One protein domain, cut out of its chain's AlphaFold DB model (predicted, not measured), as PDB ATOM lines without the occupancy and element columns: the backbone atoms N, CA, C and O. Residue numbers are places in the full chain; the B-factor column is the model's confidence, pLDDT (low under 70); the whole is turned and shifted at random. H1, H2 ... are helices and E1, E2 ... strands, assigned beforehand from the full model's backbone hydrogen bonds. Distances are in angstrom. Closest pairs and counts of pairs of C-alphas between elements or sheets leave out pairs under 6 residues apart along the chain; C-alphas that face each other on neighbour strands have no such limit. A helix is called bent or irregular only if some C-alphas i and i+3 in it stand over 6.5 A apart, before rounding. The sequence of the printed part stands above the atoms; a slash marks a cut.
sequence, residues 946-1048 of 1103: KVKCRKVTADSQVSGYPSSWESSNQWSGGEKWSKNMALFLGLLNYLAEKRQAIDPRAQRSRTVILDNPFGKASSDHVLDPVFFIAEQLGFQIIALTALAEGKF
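What this domain is: This is residues 946 to 1048 of the 1103 residues of an uncharacterized protein of Syntrophomonadaceae bacterium (UniProt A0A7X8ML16). Two helices, the long H1 and the shorter H2, stand side by side and run the same way; a small ribbon of two parallel strands, E2 and E3, lies next to them. The short strand E1 stands off beyond H1, away from the ribbon, and the long loop of residues 950 to 972 folds back to pair briefly with it before H1 begins. The printed part has 103 residues with two named helices and three named strands, in the order E1 H1 E2 H2 E3; the sheet's order is E2 E3, parallel, and the class is mixed, helices and strands. The whole is compact, with a radius of gyration of the C-alphas of 14.3 A and spans of 40 by 38 by 22 A.

How they stand to each other: E1, residues 946 to 949, pairs with no named strand, but its residues 948 to 949 pair with residues 963 to 964, antiparallel. The closest C-alphas of E1 and H1, residues 973 to 995, are those of Cys 949 and Lys 979, 7.9 A apart. H1 and H2, residues 1020 to 1032, touch, closest at the C-alphas of Gly 974 and Val 1022, 5.6 A apart. They run the same way at a shallow tilt of 9 degrees. E2, residues 1006 to 1011, comes closest to H1 at the C-alphas of Ala 992 and Arg 1006, 7.7 A apart. E2 and E3, residues 1035 to 1040, are parallel neighbours at 21 degrees; N 1010 and O 1038, 2.8 A, and N 1036 and O 1006, 2.8 A, are within hydrogen-bond range. E2, H2 and E3 form a strand-helix-strand unit, two parallel neighbour strands with a helix between them along the chain, and its crossover is right-handed. The closest C-alphas of H2 and E3 are those of Ala 1030 and Gln 1036, 7.3 A apart. H1 and E3 are apart, but only just, at 8.1 A; E1 is apart from E2, H2 and E3. In H1 every O i to N i+4 pair is within hydrogen-bond range; in H2 7 of 9 are.

Where its parts are: E1 begins at C-alpha 946, (-30.409, 46.985, 7.943). H1 measures 32.9 A and begins at C-alpha 973, (-46.016, 31.485, 10.188). E2 measures 16.8 A, H2 17.8 A and E3 15.8 A. H2 is neither bent nor irregular, but only just: C-alphas 1022 and 1025 are 6.3 A apart. E3 ends at C-alpha 1040, (-37.313, 16.375, 21.373).

The domain as a whole: The two C-alphas farthest apart, those of Lys 946 and Ala 1044, are 40.5 A apart. The printed part has no cut. The link from E1 to H1 is long, with 23 residues; H2 to E3 is tight. The mean pLDDT of the printed part is 75.8, and residues 954 to 960, 973 to 974, 997 to 1005, 1015 to 1021 and 1044 to 1048 are under 70.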
ATOM      1  N   LYS A 946     -29.340  47.593   8.748       87.75
ATOM      2  CA  LYS A 946     -30.409  46.985   7.943       87.75
ATOM      3  C   LYS A 946     -30.102  45.511   7.714       87.75
ATOM      4  O   LYS A 946     -29.063  45.162   7.157       87.75
ATOM      5  N   VAL A 947     -31.019  44.641   8.123       87.94
ATOM      6  CA  VAL A 947     -30.927  43.197   7.877       87.94
ATOM      7  C   VAL A 947     -31.811  42.836   6.689       87.94
ATOM      8  O   VAL A 947     -32.984  43.211   6.627       87.94
ATOM      9  N   LYS A 948     -31.251  42.083   5.744       88.25
ATOM     10  CA  LYS A 948     -31.971  41.497   4.611       88.25
ATOM     11  C   LYS A 948     -31.773  39.983   4.607       88.25
ATOM     12  O   LYS A 948     -30.752  39.484   5.074       88.25
ATOM     13  N   CYS A 949     -32.744  39.252   4.077       85.75
ATOM     14  CA  CYS A 949     -32.728  37.795   3.982       85.75
ATOM     15  C   CYS A 949     -33.200  37.330   2.601       85.75
ATOM     16  O   CYS A 949     -34.161  37.868   2.047       85.75
ATOM     17  N   ARG A 950     -32.530  36.326   2.039       84.06
ATOM     18  CA  ARG A 950     -33.002  35.608   0.851       84.06
ATOM     19  C   ARG A 950     -33.994  34.533   1.285       84.06
ATOM     20  O   ARG A 950     -33.788  33.873   2.302       84.06
ATOM     21  N   LYS A 951     -35.072  34.354   0.522       79.50
ATOM     22  CA  LYS A 951     -36.012  33.251   0.732       79.50
ATOM     23  C   LYS A 951     -35.403  31.979   0.153       79.50
ATOM     24  O   LYS A 951     -34.935  31.991  -0.982       79.50
ATOM     25  N   VAL A 952     -35.435  30.894   0.914       72.56
ATOM     26  CA  VAL A 952     -35.080  29.551   0.440       72.56
ATOM     27  C   VAL A 952     -36.385  28.803   0.154       72.56
ATOM     28  O   VAL A 952     -37.316  28.888   0.959       72.56
ATOM     29  N   THR A 953     -36.504  28.155  -1.006       70.00
ATOM     30  CA  THR A 953     -37.700  27.387  -1.404       70.00
ATOM     31  C   THR A 953     -37.538  25.897  -1.101       70.00
ATOM     32  O   THR A 953     -36.442  25.440  -0.780       70.00
ATOM     33  N   ALA A 954     -38.635  25.135  -1.197       61.97
ATOM     34  CA  ALA A 954     -38.624  23.679  -1.011       61.97
ATOM     35  C   ALA A 954     -37.643  22.983  -1.973       61.97
ATOM     36  O   ALA A 954     -36.893  22.099  -1.575       61.97
ATOM     37  N   ASP A 955     -37.544  23.480  -3.210       61.84
ATOM     38  CA  ASP A 955     -36.648  22.991  -4.270       61.84
ATOM     39  C   ASP A 955     -35.150  23.287  -4.012       61.84
ATOM     40  O   ASP A 955     -34.335  23.264  -4.933       61.84
ATOM     41  N   SER A 956     -34.780  23.634  -2.772       63.81
ATOM     42  CA  SER A 956     -33.432  24.035  -2.326       63.81
ATOM     43  C   SER A 956     -32.822  25.237  -3.070       63.81
ATOM     44  O   SER A 956     -31.631  25.530  -2.934       63.81
ATOM     45  N   GLN A 957     -33.630  25.983  -3.829       68.81
ATOM     46  CA  GLN A 957     -33.211  27.221  -4.481       68.81
ATOM     47  C   GLN A 957     -33.279  28.411  -3.515       68.81
ATOM     48  O   GLN A 957     -34.068  28.445  -2.570       68.81
ATOM     49  N   VAL A 958     -32.444  29.421  -3.766       68.25
ATOM     50  CA  VAL A 958     -32.329  30.626  -2.932       68.25
ATOM     51  C   VAL A 958     -32.620  31.860  -3.780       68.25
ATOM     52  O   VAL A 958     -31.995  32.055  -4.824       68.25
ATOM     53  N   SER A 959     -33.559  32.700  -3.331       66.81
ATOM     54  CA  SER A 959     -34.068  33.843  -4.093       66.81
ATOM     55  C   SER A 959     -32.952  34.811  -4.489       66.81
ATOM     56  O   SER A 959     -32.164  35.256  -3.651       66.81
ATOM     57  N   GLY A 960     -32.901  35.176  -5.776       63.62
ATOM     58  CA  GLY A 960     -31.881  36.095  -6.292       63.62
ATOM     59  C   GLY A 960     -31.910  37.451  -5.579       63.62
ATOM     60  O   GLY A 960     -30.873  37.942  -5.128       63.62
ATOM     61  N   TYR A 961     -33.112  38.011  -5.400       74.44
ATOM     62  CA  TYR A 961     -33.324  39.240  -4.640       74.44
ATOM     63  C   TYR A 961     -33.549  38.947  -3.139       74.44
ATOM     64  O   TYR A 961     -34.312  38.029  -2.811       74.44
ATOM     65  N   PRO A 962     -32.921  39.704  -2.217       81.12
ATOM     66  CA  PRO A 962     -33.141  39.586  -0.777       81.12
ATOM     67  C   PRO A 962     -34.265  40.526  -0.291       81.12
ATOM     68  O   PRO A 962     -34.280  41.714  -0.609       81.12
ATOM     69  N   SER A 963     -35.186  40.021   0.528       82.12
ATOM     70  CA  SER A 963     -36.215  40.827   1.208       82.12
ATOM     71  C   SER A 963     -35.664  41.476   2.481       82.12
ATOM     72  O   SER A 963     -34.711  40.972   3.072       82.12
ATOM     73  N   SER A 964     -36.267  42.572   2.947       84.56
ATOM     74  CA  SER A 964     -35.888  43.191   4.226       84.56
ATOM     75  C   SER A 964     -36.376  42.373   5.432       84.56
ATOM     76  O   SER A 964     -37.247  41.505   5.306       84.56
ATOM     77  N   TRP A 965     -35.841  42.638   6.623       84.62
ATOM     78  CA  TRP A 965     -36.294  41.975   7.850       84.62
ATOM     79  C   TRP A 965     -37.766  42.281   8.174       84.62
ATOM     80  O   TRP A 965     -38.511  41.391   8.575       84.62
ATOM     81  N   GLU A 966     -38.211  43.512   7.921       81.25
ATOM     82  CA  GLU A 966     -39.571  43.994   8.191       81.25
ATOM     83  C   GLU A 966     -40.578  43.376   7.211       81.25
ATOM     84  O   GLU A 966     -41.599  42.828   7.627       81.25
ATOM     85  N   SER A 967     -40.261  43.376   5.913       77.75
ATOM     86  CA  SER A 967     -41.094  42.736   4.882       77.75
ATOM     87  C   SER A 967     -41.149  41.212   5.055       77.75
ATOM     88  O   SER A 967     -42.219  40.610   4.971       77.75
ATOM     89  N   SER A 968     -40.038  40.572   5.434       74.19
ATOM     90  CA  SER A 968     -40.027  39.149   5.804       74.19
ATOM     91  C   SER A 968     -40.667  38.844   7.169       74.19
ATOM     92  O   SER A 968     -40.792  37.676   7.542       74.19
ATOM     93  N   ASN A 969     -41.110  39.854   7.927       74.44
ATOM     94  CA  ASN A 969     -42.008  39.688   9.078       74.44
ATOM     95  C   ASN A 969     -43.497  39.738   8.673       74.44
ATOM     96  O   ASN A 969     -44.373  39.605   9.528       74.44
ATOM     97  N   GLN A 970     -43.808  39.812   7.373       75.31
ATOM     98  CA  GLN A 970     -45.162  39.640   6.827       75.31
ATOM     99  C   GLN A 970     -45.393  38.251   6.193       75.31
ATOM    100  O   GLN A 970     -46.537  37.891   5.941       75.31
ATOM    101  N   TRP A 971     -44.342  37.434   6.020       77.81
ATOM    102  CA  TRP A 971     -44.420  36.049   5.514       77.81
ATOM    103  C   TRP A 971     -45.300  35.120   6.381       77.81
ATOM    104  O   TRP A 971     -45.703  35.482   7.494       77.81
ATOM    105  N   SER A 972     -45.600  33.909   5.897       71.88
ATOM    106  CA  SER A 972     -46.411  32.937   6.646       71.88
ATOM    107  C   SER A 972     -45.736  32.488   7.953       71.88
ATOM    108  O   SER A 972     -44.529  32.646   8.147       71.88
ATOM    109  N   GLY A 973     -46.518  31.917   8.876       68.62
ATOM    110  CA  GLY A 973     -46.016  31.485  10.188       68.62
ATOM    111  C   GLY A 973     -44.868  30.469  10.109       68.62
ATOM    112  O   GLY A 973     -43.923  30.559  10.889       68.62
ATOM    113  N   GLY A 974     -44.913  29.557   9.132       69.50
ATOM    114  CA  GLY A 974     -43.845  28.589   8.887       69.50
ATOM    115  C   GLY A 974     -42.589  29.226   8.289       69.50
ATOM    116  O   GLY A 974     -41.496  29.037   8.811       69.50
ATOM    117  N   GLU A 975     -42.729  30.059   7.257       73.31
ATOM    118  CA  GLU A 975     -41.592  30.760   6.631       73.31
ATOM    119  C   GLU A 975     -40.869  31.692   7.618       73.31
ATOM    120  O   GLU A 975     -39.642  31.795   7.596       73.31
ATOM    121  N   LYS A 976     -41.612  32.330   8.532       77.00
ATOM    122  CA  LYS A 976     -41.061  33.103   9.658       77.00
ATOM    123  C   LYS A 976     -40.222  32.243  10.596       77.00
ATOM    124  O   LYS A 976     -39.119  32.646  10.962       77.00
ATOM    125  N   TRP A 977     -40.730  31.072  10.978       78.69
ATOM    126  CA  TRP A 977     -39.998  30.120  11.813       78.69
ATOM    127  C   TRP A 977     -38.725  29.633  11.106       78.69
ATOM    128  O   TRP A 977     -37.648  29.699  11.691       78.69
ATOM    129  N   SER A 978     -38.824  29.270   9.824       77.00
ATOM    130  CA  SER A 978     -37.698  28.835   8.987       77.00
ATOM    131  C   SER A 978     -36.603  29.907   8.879       77.00
ATOM    132  O   SER A 978     -35.441  29.639   9.186       77.00
ATOM    133  N   LYS A 979     -36.977  31.162   8.581       80.00
ATOM    134  CA  LYS A 979     -36.067  32.322   8.591       80.00
ATOM    135  C   LYS A 979     -35.366  32.490   9.942       80.00
ATOM    136  O   LYS A 979     -34.147  32.637   9.995       80.00
ATOM    137  N   ASN A 980     -36.122  32.471  11.037       83.69
ATOM    138  CA  ASN A 980     -35.563  32.695  12.369       83.69
ATOM    139  C   ASN A 980     -34.646  31.538  12.805       83.69
ATOM    140  O   ASN A 980     -33.602  31.787  13.406       83.69
ATOM    141  N   MET A 981     -34.979  30.295  12.442       81.19
ATOM    142  CA  MET A 981     -34.144  29.118  12.687       81.19
ATOM    143  C   MET A 981     -32.848  29.158  11.861       81.19
ATOM    144  O   MET A 981     -31.774  28.907  12.401       81.19
ATOM    145  N   ALA A 982     -32.909  29.563  10.589       80.81
ATOM    146  CA  ALA A 982     -31.721  29.762   9.756       80.81
ATOM    147  C   ALA A 982     -30.767  30.823  10.338       80.81
ATOM    148  O   ALA A 982     -29.550  30.630  10.339       80.81
ATOM    149  N   LEU A 983     -31.307  31.924  10.878       85.19
ATOM    150  CA  LEU A 983     -30.510  32.942  11.568       85.19
ATOM    151  C   LEU A 983     -29.903  32.400  12.873       85.19
ATOM    152  O   LEU A 983     -28.725  32.628  13.138       85.19
ATOM    153  N   PHE A 984     -30.678  31.652  13.663       86.69
ATOM    154  CA  PHE A 984     -30.219  31.027  14.905       86.69
ATOM    155  C   PHE A 984     -29.075  30.031  14.664       86.69
ATOM    156  O   PHE A 984     -28.036  30.130  15.315       86.69
ATOM    157  N   LEU A 985     -29.207  29.142  13.675       85.19
ATOM    158  CA  LEU A 985     -28.139  28.227  13.256       85.19
ATOM    159  C   LEU A 985     -26.904  28.991  12.749       85.19
ATOM    160  O   LEU A 985     -25.780  28.640  13.100       85.19
ATOM    161  N   GLY A 986     -27.084  30.083  11.999       83.94
ATOM    162  CA  GLY A 986     -25.983  30.955  11.574       83.94
ATOM    163  C   GLY A 986     -25.226  31.623  12.729       83.94
ATOM    164  O   GLY A 986     -23.994  31.670  12.721       83.94
ATOM    165  N   LEU A 987     -25.947  32.093  13.751       87.25
ATOM    166  CA  LEU A 987     -25.368  32.666  14.972       87.25
ATOM    167  C   LEU A 987     -24.654  31.601  15.815       87.25
ATOM    168  O   LEU A 987     -23.541  31.840  16.283       87.25
ATOM    169  N   LEU A 988     -25.240  30.408  15.961       85.75
ATOM    170  CA  LEU A 988     -24.580  29.274  16.610       85.75
ATOM    171  C   LEU A 988     -23.327  28.830  15.850       85.75
ATOM    172  O   LEU A 988     -22.334  28.487  16.486       85.75
ATOM    173  N   ASN A 989     -23.332  28.879  14.515       84.81
ATOM    174  CA  ASN A 989     -22.159  28.554  13.708       84.81
ATOM    175  C   ASN A 989     -21.018  29.549  13.974       84.81
ATOM    176  O   ASN A 989     -19.903  29.145  14.308       84.81
ATOM    177  N   TYR A 990     -21.324  30.849  13.914       86.06
ATOM    178  CA  TYR A 990     -20.392  31.919  14.276       86.06
ATOM    179  C   TYR A 990     -19.812  31.729  15.693       86.06
ATOM    180  O   TYR A 990     -18.597  31.796  15.873       86.06
ATOM    181  N   LEU A 991     -20.657  31.438  16.690       84.31
ATOM    182  CA  LEU A 991     -20.222  31.220  18.076       84.31
ATOM    183  C   LEU A 991     -19.383  29.946  18.253       84.31
ATOM    184  O   LEU A 991     -18.445  29.953  19.047       84.31
ATOM    185  N   ALA A 992     -19.695  28.866  17.534       79.44
ATOM    186  CA  ALA A 992     -18.950  27.613  17.604       79.44
ATOM    187  C   ALA A 992     -17.532  27.776  17.029       79.44
ATOM    188  O   ALA A 992     -16.557  27.471  17.714       79.44
ATOM    189  N   GLU A 993     -17.408  28.359  15.831       78.00
ATOM    190  CA  GLU A 993     -16.112  28.628  15.185       78.00
ATOM    191  C   GLU A 993     -15.252  29.656  15.941       78.00
ATOM    192  O   GLU A 993     -14.029  29.636  15.834       78.00
ATOM    193  N   LYS A 994     -15.868  30.556  16.722       79.25
ATOM    194  CA  LYS A 994     -15.149  31.476  17.624       79.25
ATOM    195  C   LYS A 994     -14.666  30.817  18.918       79.25
ATOM    196  O   LYS A 994     -13.741  31.335  19.534       79.25
ATOM    197  N   ARG A 995     -15.293  29.718  19.354       78.88
ATOM    198  CA  ARG A 995     -14.951  29.009  20.601       78.88
ATOM    199  C   ARG A 995     -13.956  27.871  20.393       78.88
ATOM    200  O   ARG A 995     -13.184  27.591  21.304       78.88
ATOM    201  N   GLN A 996     -13.999  27.191  19.249       73.31
ATOM    202  CA  GLN A 996     -13.170  26.019  18.958       73.31
ATOM    203  C   GLN A 996     -12.761  25.984  17.480       73.31
ATOM    204  O   GLN A 996     -13.529  26.365  16.598       73.31
ATOM    205  N   ALA A 997     -11.556  25.477  17.204       64.88
ATOM    206  CA  ALA A 997     -11.101  25.213  15.843       64.88
ATOM    207  C   ALA A 997     -11.813  23.966  15.291       64.88
ATOM    208  O   ALA A 997     -11.487  22.838  15.658       64.88
ATOM    209  N   ILE A 998     -12.811  24.177  14.433       67.62
ATOM    210  CA  ILE A 998     -13.621  23.108  13.836       67.62
ATOM    211  C   ILE A 998     -12.963  22.619  12.539       67.62
ATOM    212  O   ILE A 998     -12.642  23.427  11.669       67.62
ATOM    213  N   ASP A 999     -12.795  21.300  12.389       65.56
ATOM    214  CA  ASP A 999     -12.268  20.693  11.159       65.56
ATOM    215  C   ASP A 999     -13.255  20.886   9.985       65.56
ATOM    216  O   ASP A 999     -14.363  20.339  10.026       65.56
ATOM    217  N   PRO A1000     -12.879  21.609   8.910       59.78
ATOM    218  CA  PRO A1000     -13.738  21.811   7.742       59.78
ATOM    219  C   PRO A1000     -13.993  20.534   6.922       59.78
ATOM    220  O   PRO A1000     -14.791  20.572   5.988       59.78
ATOM    221  N   ARG A1001     -13.337  19.405   7.231       59.72
ATOM    222  CA  ARG A1001     -13.593  18.095   6.602       59.72
ATOM    223  C   ARG A1001     -14.689  17.286   7.305       59.72
ATOM    224  O   ARG A1001     -15.179  16.312   6.735       59.72
ATOM    225  N   ALA A1002     -15.096  17.666   8.517       64.62
ATOM    226  CA  ALA A1002     -16.103  16.945   9.288       64.62
ATOM    227  C   ALA A1002     -17.536  17.347   8.878       64.62
ATOM    228  O   ALA A1002     -18.045  18.381   9.319       64.62
ATOM    229  N   GLN A1003     -18.204  16.492   8.084       61.62
ATOM    230  CA  GLN A1003     -19.584  16.684   7.585       61.62
ATOM    231  C   GLN A1003     -20.593  17.108   8.664       61.62
ATOM    232  O   GLN A1003     -21.488  17.901   8.389       61.62
ATOM    233  N   ARG A1004     -20.475  16.569   9.881       65.62
ATOM    234  CA  ARG A1004     -21.279  16.963  11.043       65.62
ATOM    235  C   ARG A1004     -20.328  17.178  12.212       65.62
ATOM    236  O   ARG A1004     -19.665  16.246  12.656       65.62
ATOM    237  N   SER A1005     -20.219  18.429  12.642       69.81
ATOM    238  CA  SER A1005     -19.209  18.915  13.598       69.81
ATOM    239  C   SER A1005     -19.803  19.788  14.708       69.81
ATOM    240  O   SER A1005     -19.094  20.211  15.617       69.81
ATOM    241  N   ARG A1006     -21.110  20.051  14.651       82.50
ATOM    242  CA  ARG A1006     -21.882  20.820  15.633       82.50
ATOM    243  C   ARG A1006     -23.180  20.059  15.915       82.50
ATOM    244  O   ARG A1006     -23.753  19.493  14.988       82.50
ATOM    245  N   THR A1007     -23.687  20.097  17.144       84.50
ATOM    246  CA  THR A1007     -24.980  19.480  17.499       84.50
ATOM    247  C   THR A1007     -25.890  20.517  18.139       84.50
ATOM    248  O   THR A1007     -25.451  21.265  19.011       84.50
ATOM    249  N   VAL A1008     -27.155  20.558  17.722       86.06
ATOM    250  CA  VAL A1008     -28.190  21.420  18.307       86.06
ATOM    251  C   VAL A1008     -29.331  20.544  18.798       86.06
ATOM    252  O   VAL A1008     -29.946  19.818  18.018       86.06
ATOM    253  N   ILE A1009     -29.607  20.629  20.099       88.12
ATOM    254  CA  ILE A1009     -30.789  20.026  20.710       88.12
ATOM    255  C   ILE A1009     -31.902  21.075  20.680       88.12
ATOM    256  O   ILE A1009     -31.704  22.203  21.130       88.12
ATOM    257  N   LEU A1010     -33.055  20.709  20.128       83.56
ATOM    258  CA  LEU A1010     -34.241  21.552  20.032       83.56
ATOM    259  C   LEU A1010     -35.385  20.899  20.808       83.56
ATOM    260  O   LEU A1010     -35.727  19.747  20.535       83.56
ATOM    261  N   ASP A1011     -36.001  21.639  21.729       84.31
ATOM    262  CA  ASP A1011     -37.233  21.206  22.388       84.31
ATOM    263  C   ASP A1011     -38.471  21.658  21.597       84.31
ATOM    264  O   ASP A1011     -38.581  22.806  21.162       84.31
ATOM    265  N   ASN A1012     -39.352  20.694  21.347       77.00
ATOM    266  CA  ASN A1012     -40.562  20.722  20.528       77.00
ATOM    267  C   ASN A1012     -40.563  21.670  19.297       77.00
ATOM    268  O   ASN A1012     -41.531  22.416  19.100       77.00
ATOM    269  N   PRO A1013     -39.535  21.642  18.421       73.31
ATOM    270  CA  PRO A1013     -39.333  22.667  17.389       73.31
ATOM    271  C   PRO A1013     -40.451  22.778  16.343       73.31
ATOM    272  O   PRO A1013     -40.621  23.841  15.751       73.31
ATOM    273  N   PHE A1014     -41.205  21.703  16.095       72.50
ATOM    274  CA  PHE A1014     -42.083  21.578  14.922       72.50
ATOM    275  C   PHE A1014     -43.540  22.021  15.139       72.50
ATOM    276  O   PHE A1014     -44.302  22.053  14.178       72.50
ATOM    277  N   GLY A1015     -43.917  22.410  16.366       67.00
ATOM    278  CA  GLY A1015     -45.258  22.829  16.826       67.00
ATOM    279  C   GLY A1015     -46.382  22.983  15.781       67.00
ATOM    280  O   GLY A1015     -47.251  22.123  15.684       67.00
ATOM    281  N   LYS A1016     -46.398  24.100  15.033       56.81
ATOM    282  CA  LYS A1016     -47.348  24.372  13.922       56.81
ATOM    283  C   LYS A1016     -46.662  24.451  12.544       56.81
ATOM    284  O   LYS A1016     -47.238  24.981  11.597       56.81
ATOM    285  N   ALA A1017     -45.419  23.994  12.449       59.84
ATOM    286  CA  ALA A1017     -44.520  24.145  11.308       59.84
ATOM    287  C   ALA A1017     -44.062  22.760  10.814       59.84
ATOM    288  O   ALA A1017     -42.876  22.454  10.777       59.84
ATOM    289  N   SER A1018     -45.031  21.904  10.487       62.41
ATOM    290  CA  SER A1018     -44.832  20.484  10.172       62.41
ATOM    291  C   SER A1018     -44.912  20.154   8.675       62.41
ATOM    292  O   SER A1018     -45.108  18.990   8.328       62.41
ATOM    293  N   SER A1019     -44.858  21.161   7.796       69.31
ATOM    294  CA  SER A1019     -44.986  20.992   6.346       69.31
ATOM    295  C   SER A1019     -43.640  21.067   5.628       69.31
ATOM    296  O   SER A1019     -42.782  21.884   5.959       69.31
ATOM    297  N   ASP A1020     -43.495  20.219   4.616       65.62
ATOM    298  CA  ASP A1020     -42.259  19.959   3.873       65.62
ATOM    299  C   ASP A1020     -41.591  21.270   3.408       65.62
ATOM    300  O   ASP A1020     -40.488  21.609   3.824       65.62
ATOM    301  N   HIS A1021     -42.362  22.133   2.737       66.81
ATOM    302  CA  HIS A1021     -41.952  23.453   2.233       66.81
ATOM    303  C   HIS A1021     -41.534  24.497   3.298       66.81
ATOM    304  O   HIS A1021     -41.150  25.613   2.945       66.81
ATOM    305  N   VAL A1022     -41.610  24.169   4.591       70.94
ATOM    306  CA  VAL A1022     -41.059  24.956   5.713       70.94
ATOM    307  C   VAL A1022     -39.809  24.291   6.302       70.94
ATOM    308  O   VAL A1022     -38.911  24.988   6.785       70.94
ATOM    309  N   LEU A1023     -39.750  22.958   6.251       75.69
ATOM    310  CA  LEU A1023     -38.711  22.126   6.850       75.69
ATOM    311  C   LEU A1023     -37.539  21.859   5.898       75.69
ATOM    312  O   LEU A1023     -36.400  21.968   6.355       75.69
ATOM    313  N   ASP A1024     -37.786  21.616   4.604       75.62
ATOM    314  CA  ASP A1024     -36.744  21.416   3.582       75.62
ATOM    315  C   ASP A1024     -35.666  22.515   3.647       75.62
ATOM    316  O   ASP A1024     -34.487  22.170   3.792       75.62
ATOM    317  N   PRO A1025     -36.010  23.827   3.686       75.06
ATOM    318  CA  PRO A1025     -35.012  24.875   3.872       75.06
ATOM    319  C   PRO A1025     -34.178  24.726   5.145       75.06
ATOM    320  O   PRO A1025     -32.969  24.925   5.111       75.06
ATOM    321  N   VAL A1026     -34.794  24.391   6.282       79.50
ATOM    322  CA  VAL A1026     -34.097  24.366   7.578       79.50
ATOM    323  C   VAL A1026     -33.133  23.191   7.666       79.50
ATOM    324  O   VAL A1026     -32.003  23.382   8.113       79.50
ATOM    325  N   PHE A1027     -33.537  22.002   7.214       82.06
ATOM    326  CA  PHE A1027     -32.652  20.836   7.197       82.06
ATOM    327  C   PHE A1027     -31.519  20.997   6.178       82.06
ATOM    328  O   PHE A1027     -30.370  20.721   6.519       82.06
ATOM    329  N   PHE A1028     -31.802  21.546   4.990       79.75
ATOM    330  CA  PHE A1028     -30.777  21.908   4.007       79.75
ATOM    331  C   PHE A1028     -29.739  22.881   4.590       79.75
ATOM    332  O   PHE A1028     -28.537  22.633   4.514       79.75
ATOM    333  N   ILE A1029     -30.185  23.964   5.238       80.50
ATOM    334  CA  ILE A1029     -29.293  24.957   5.859       80.50
ATOM    335  C   ILE A1029     -28.498  24.340   7.017       80.50
ATOM    336  O   ILE A1029     -27.300  24.594   7.139       80.50
ATOM    337  N   ALA A1030     -29.128  23.511   7.854       83.00
ATOM    338  CA  ALA A1030     -28.459  22.835   8.960       83.00
ATOM    339  C   ALA A1030     -27.345  21.895   8.471       83.00
ATOM    340  O   ALA A1030     -26.233  21.949   8.996       83.00
ATOM    341  N   GLU A1031     -27.611  21.087   7.442       80.62
ATOM    342  CA  GLU A1031     -26.623  20.169   6.871       80.62
ATOM    343  C   GLU A1031     -25.471  20.913   6.182       80.62
ATOM    344  O   GLU A1031     -24.307  20.606   6.435       80.62
ATOM    345  N   GLN A1032     -25.765  21.958   5.400       80.25
ATOM    346  CA  GLN A1032     -24.744  22.806   4.765       80.25
ATOM    347  C   GLN A1032     -23.844  23.542   5.778       80.25
ATOM    348  O   GLN A1032     -22.693  23.847   5.466       80.25
ATOM    349  N   LEU A1033     -24.341  23.809   6.993       80.12
ATOM    350  CA  LEU A1033     -23.578  24.393   8.105       80.12
ATOM    351  C   LEU A1033     -22.981  23.337   9.068       80.12
ATOM    352  O   LEU A1033     -22.395  23.692  10.093       80.12
ATOM    353  N   GLY A1034     -23.100  22.043   8.751       81.56
ATOM    354  CA  GLY A1034     -22.505  20.942   9.513       81.56
ATOM    355  C   GLY A1034     -23.162  20.659  10.870       81.56
ATOM    356  O   GLY A1034     -22.488  20.160  11.781       81.56
ATOM    357  N   PHE A1035     -24.449  20.985  11.025       85.56
ATOM    358  CA  PHE A1035     -25.235  20.718  12.230       85.56
ATOM    359  C   PHE A1035     -25.947  19.362  12.194       85.56
ATOM    360  O   PHE A1035     -26.720  19.058  11.288       85.56
ATOM    361  N   GLN A1036     -25.790  18.592  13.267       85.25
ATOM    362  CA  GLN A1036     -26.714  17.531  13.646       85.25
ATOM    363  C   GLN A1036     -27.852  18.124  14.490       85.25
ATOM    364  O   GLN A1036     -27.613  18.653  15.577       85.25
ATOM    365  N   ILE A1037     -29.095  18.007  14.017       85.44
ATOM    366  CA  ILE A1037     -30.288  18.357  14.801       85.44
ATOM    367  C   ILE A1037     -30.725  17.140  15.623       85.44
ATOM    368  O   ILE A1037     -30.900  16.046  15.086       85.44
ATOM    369  N   ILE A1038     -30.949  17.346  16.919       87.06
ATOM    370  CA  ILE A1038     -31.657  16.419  17.807       87.06
ATOM    371  C   ILE A1038     -32.942  17.124  18.237       87.06
ATOM    372  O   ILE A1038     -32.884  18.126  18.945       87.06
ATOM    373  N   ALA A1039     -34.099  16.628  17.804       84.81
ATOM    374  CA  ALA A1039     -35.390  17.192  18.186       84.81
ATOM    375  C   ALA A1039     -36.057  16.327  19.260       84.81
ATOM    376  O   ALA A1039     -36.317  15.145  19.037       84.81
ATOM    377  N   LEU A1040     -36.372  16.930  20.403       85.06
ATOM    378  CA  LEU A1040     -37.313  16.375  21.373       85.06
ATOM    379  C   LEU A1040     -38.713  16.837  20.954       85.06
ATOM    380  O   LEU A1040     -38.905  18.013  20.664       85.06
ATOM    381  N   THR A1041     -39.701  15.948  20.858       77.94
ATOM    382  CA  THR A1041     -41.080  16.348  20.528       77.94
ATOM    383  C   THR A1041     -42.099  15.327  21.021       77.94
ATOM    384  O   THR A1041     -41.819  14.132  21.085       77.94
ATOM    385  N   ALA A1042     -43.303  15.805  21.343       75.19
ATOM    386  CA  ALA A1042     -44.461  14.967  21.651       75.19
ATOM    387  C   ALA A1042     -45.201  14.464  20.390       75.19
ATOM    388  O   ALA A1042     -46.158  13.698  20.500       75.19
ATOM    389  N   LEU A1043     -44.788  14.894  19.189       70.12
ATOM    390  CA  LEU A1043     -45.392  14.494  17.917       70.12
ATOM    391  C   LEU A1043     -44.948  13.073  17.530       70.12
ATOM    392  O   LEU A1043     -43.984  12.883  16.795       70.12
ATOM    393  N   ALA A1044     -45.666  12.074  18.050       58.12
ATOM    394  CA  ALA A1044     -45.368  10.656  17.842       58.12
ATOM    395  C   ALA A1044     -45.580  10.168  16.394       58.12
ATOM    396  O   ALA A1044     -44.960   9.187  15.986       58.12
ATOM    397  N   GLU A1045     -46.437  10.836  15.612       58.22
ATOM    398  CA  GLU A1045     -46.732  10.478  14.222       58.22
ATOM    399  C   GLU A1045     -46.783  11.717  13.317       58.22
ATOM    400  O   GLU A1045     -47.336  12.755  13.676       58.22
ATOM    401  N   GLY A1046     -46.212  11.598  12.116       61.41
ATOM    402  CA  GLY A1046     -46.209  12.647  11.098       61.41
ATOM    403  C   GLY A1046     -45.298  12.299   9.918       61.41
ATOM    404  O   GLY A1046     -44.312  11.578  10.082       61.41
ATOM    405  N   LYS A1047     -45.618  12.820   8.726       63.19
ATOM    406  CA  LYS A1047     -44.821  12.629   7.496       63.19
ATOM    407  C   LYS A1047     -43.379  13.127   7.686       63.19
ATOM    408  O   LYS A1047     -42.435  12.361   7.520       63.19
ATOM    409  N   PHE A1048     -43.230  14.351   8.192       66.38
ATOM    410  CA  PHE A1048     -41.937  14.990   8.455       66.38
ATOM    411  C   PHE A1048     -41.041  14.228   9.457       66.38
ATOM    412  O   PHE A1048     -39.834  14.146   9.244       66.38
TER     413      PHE A1048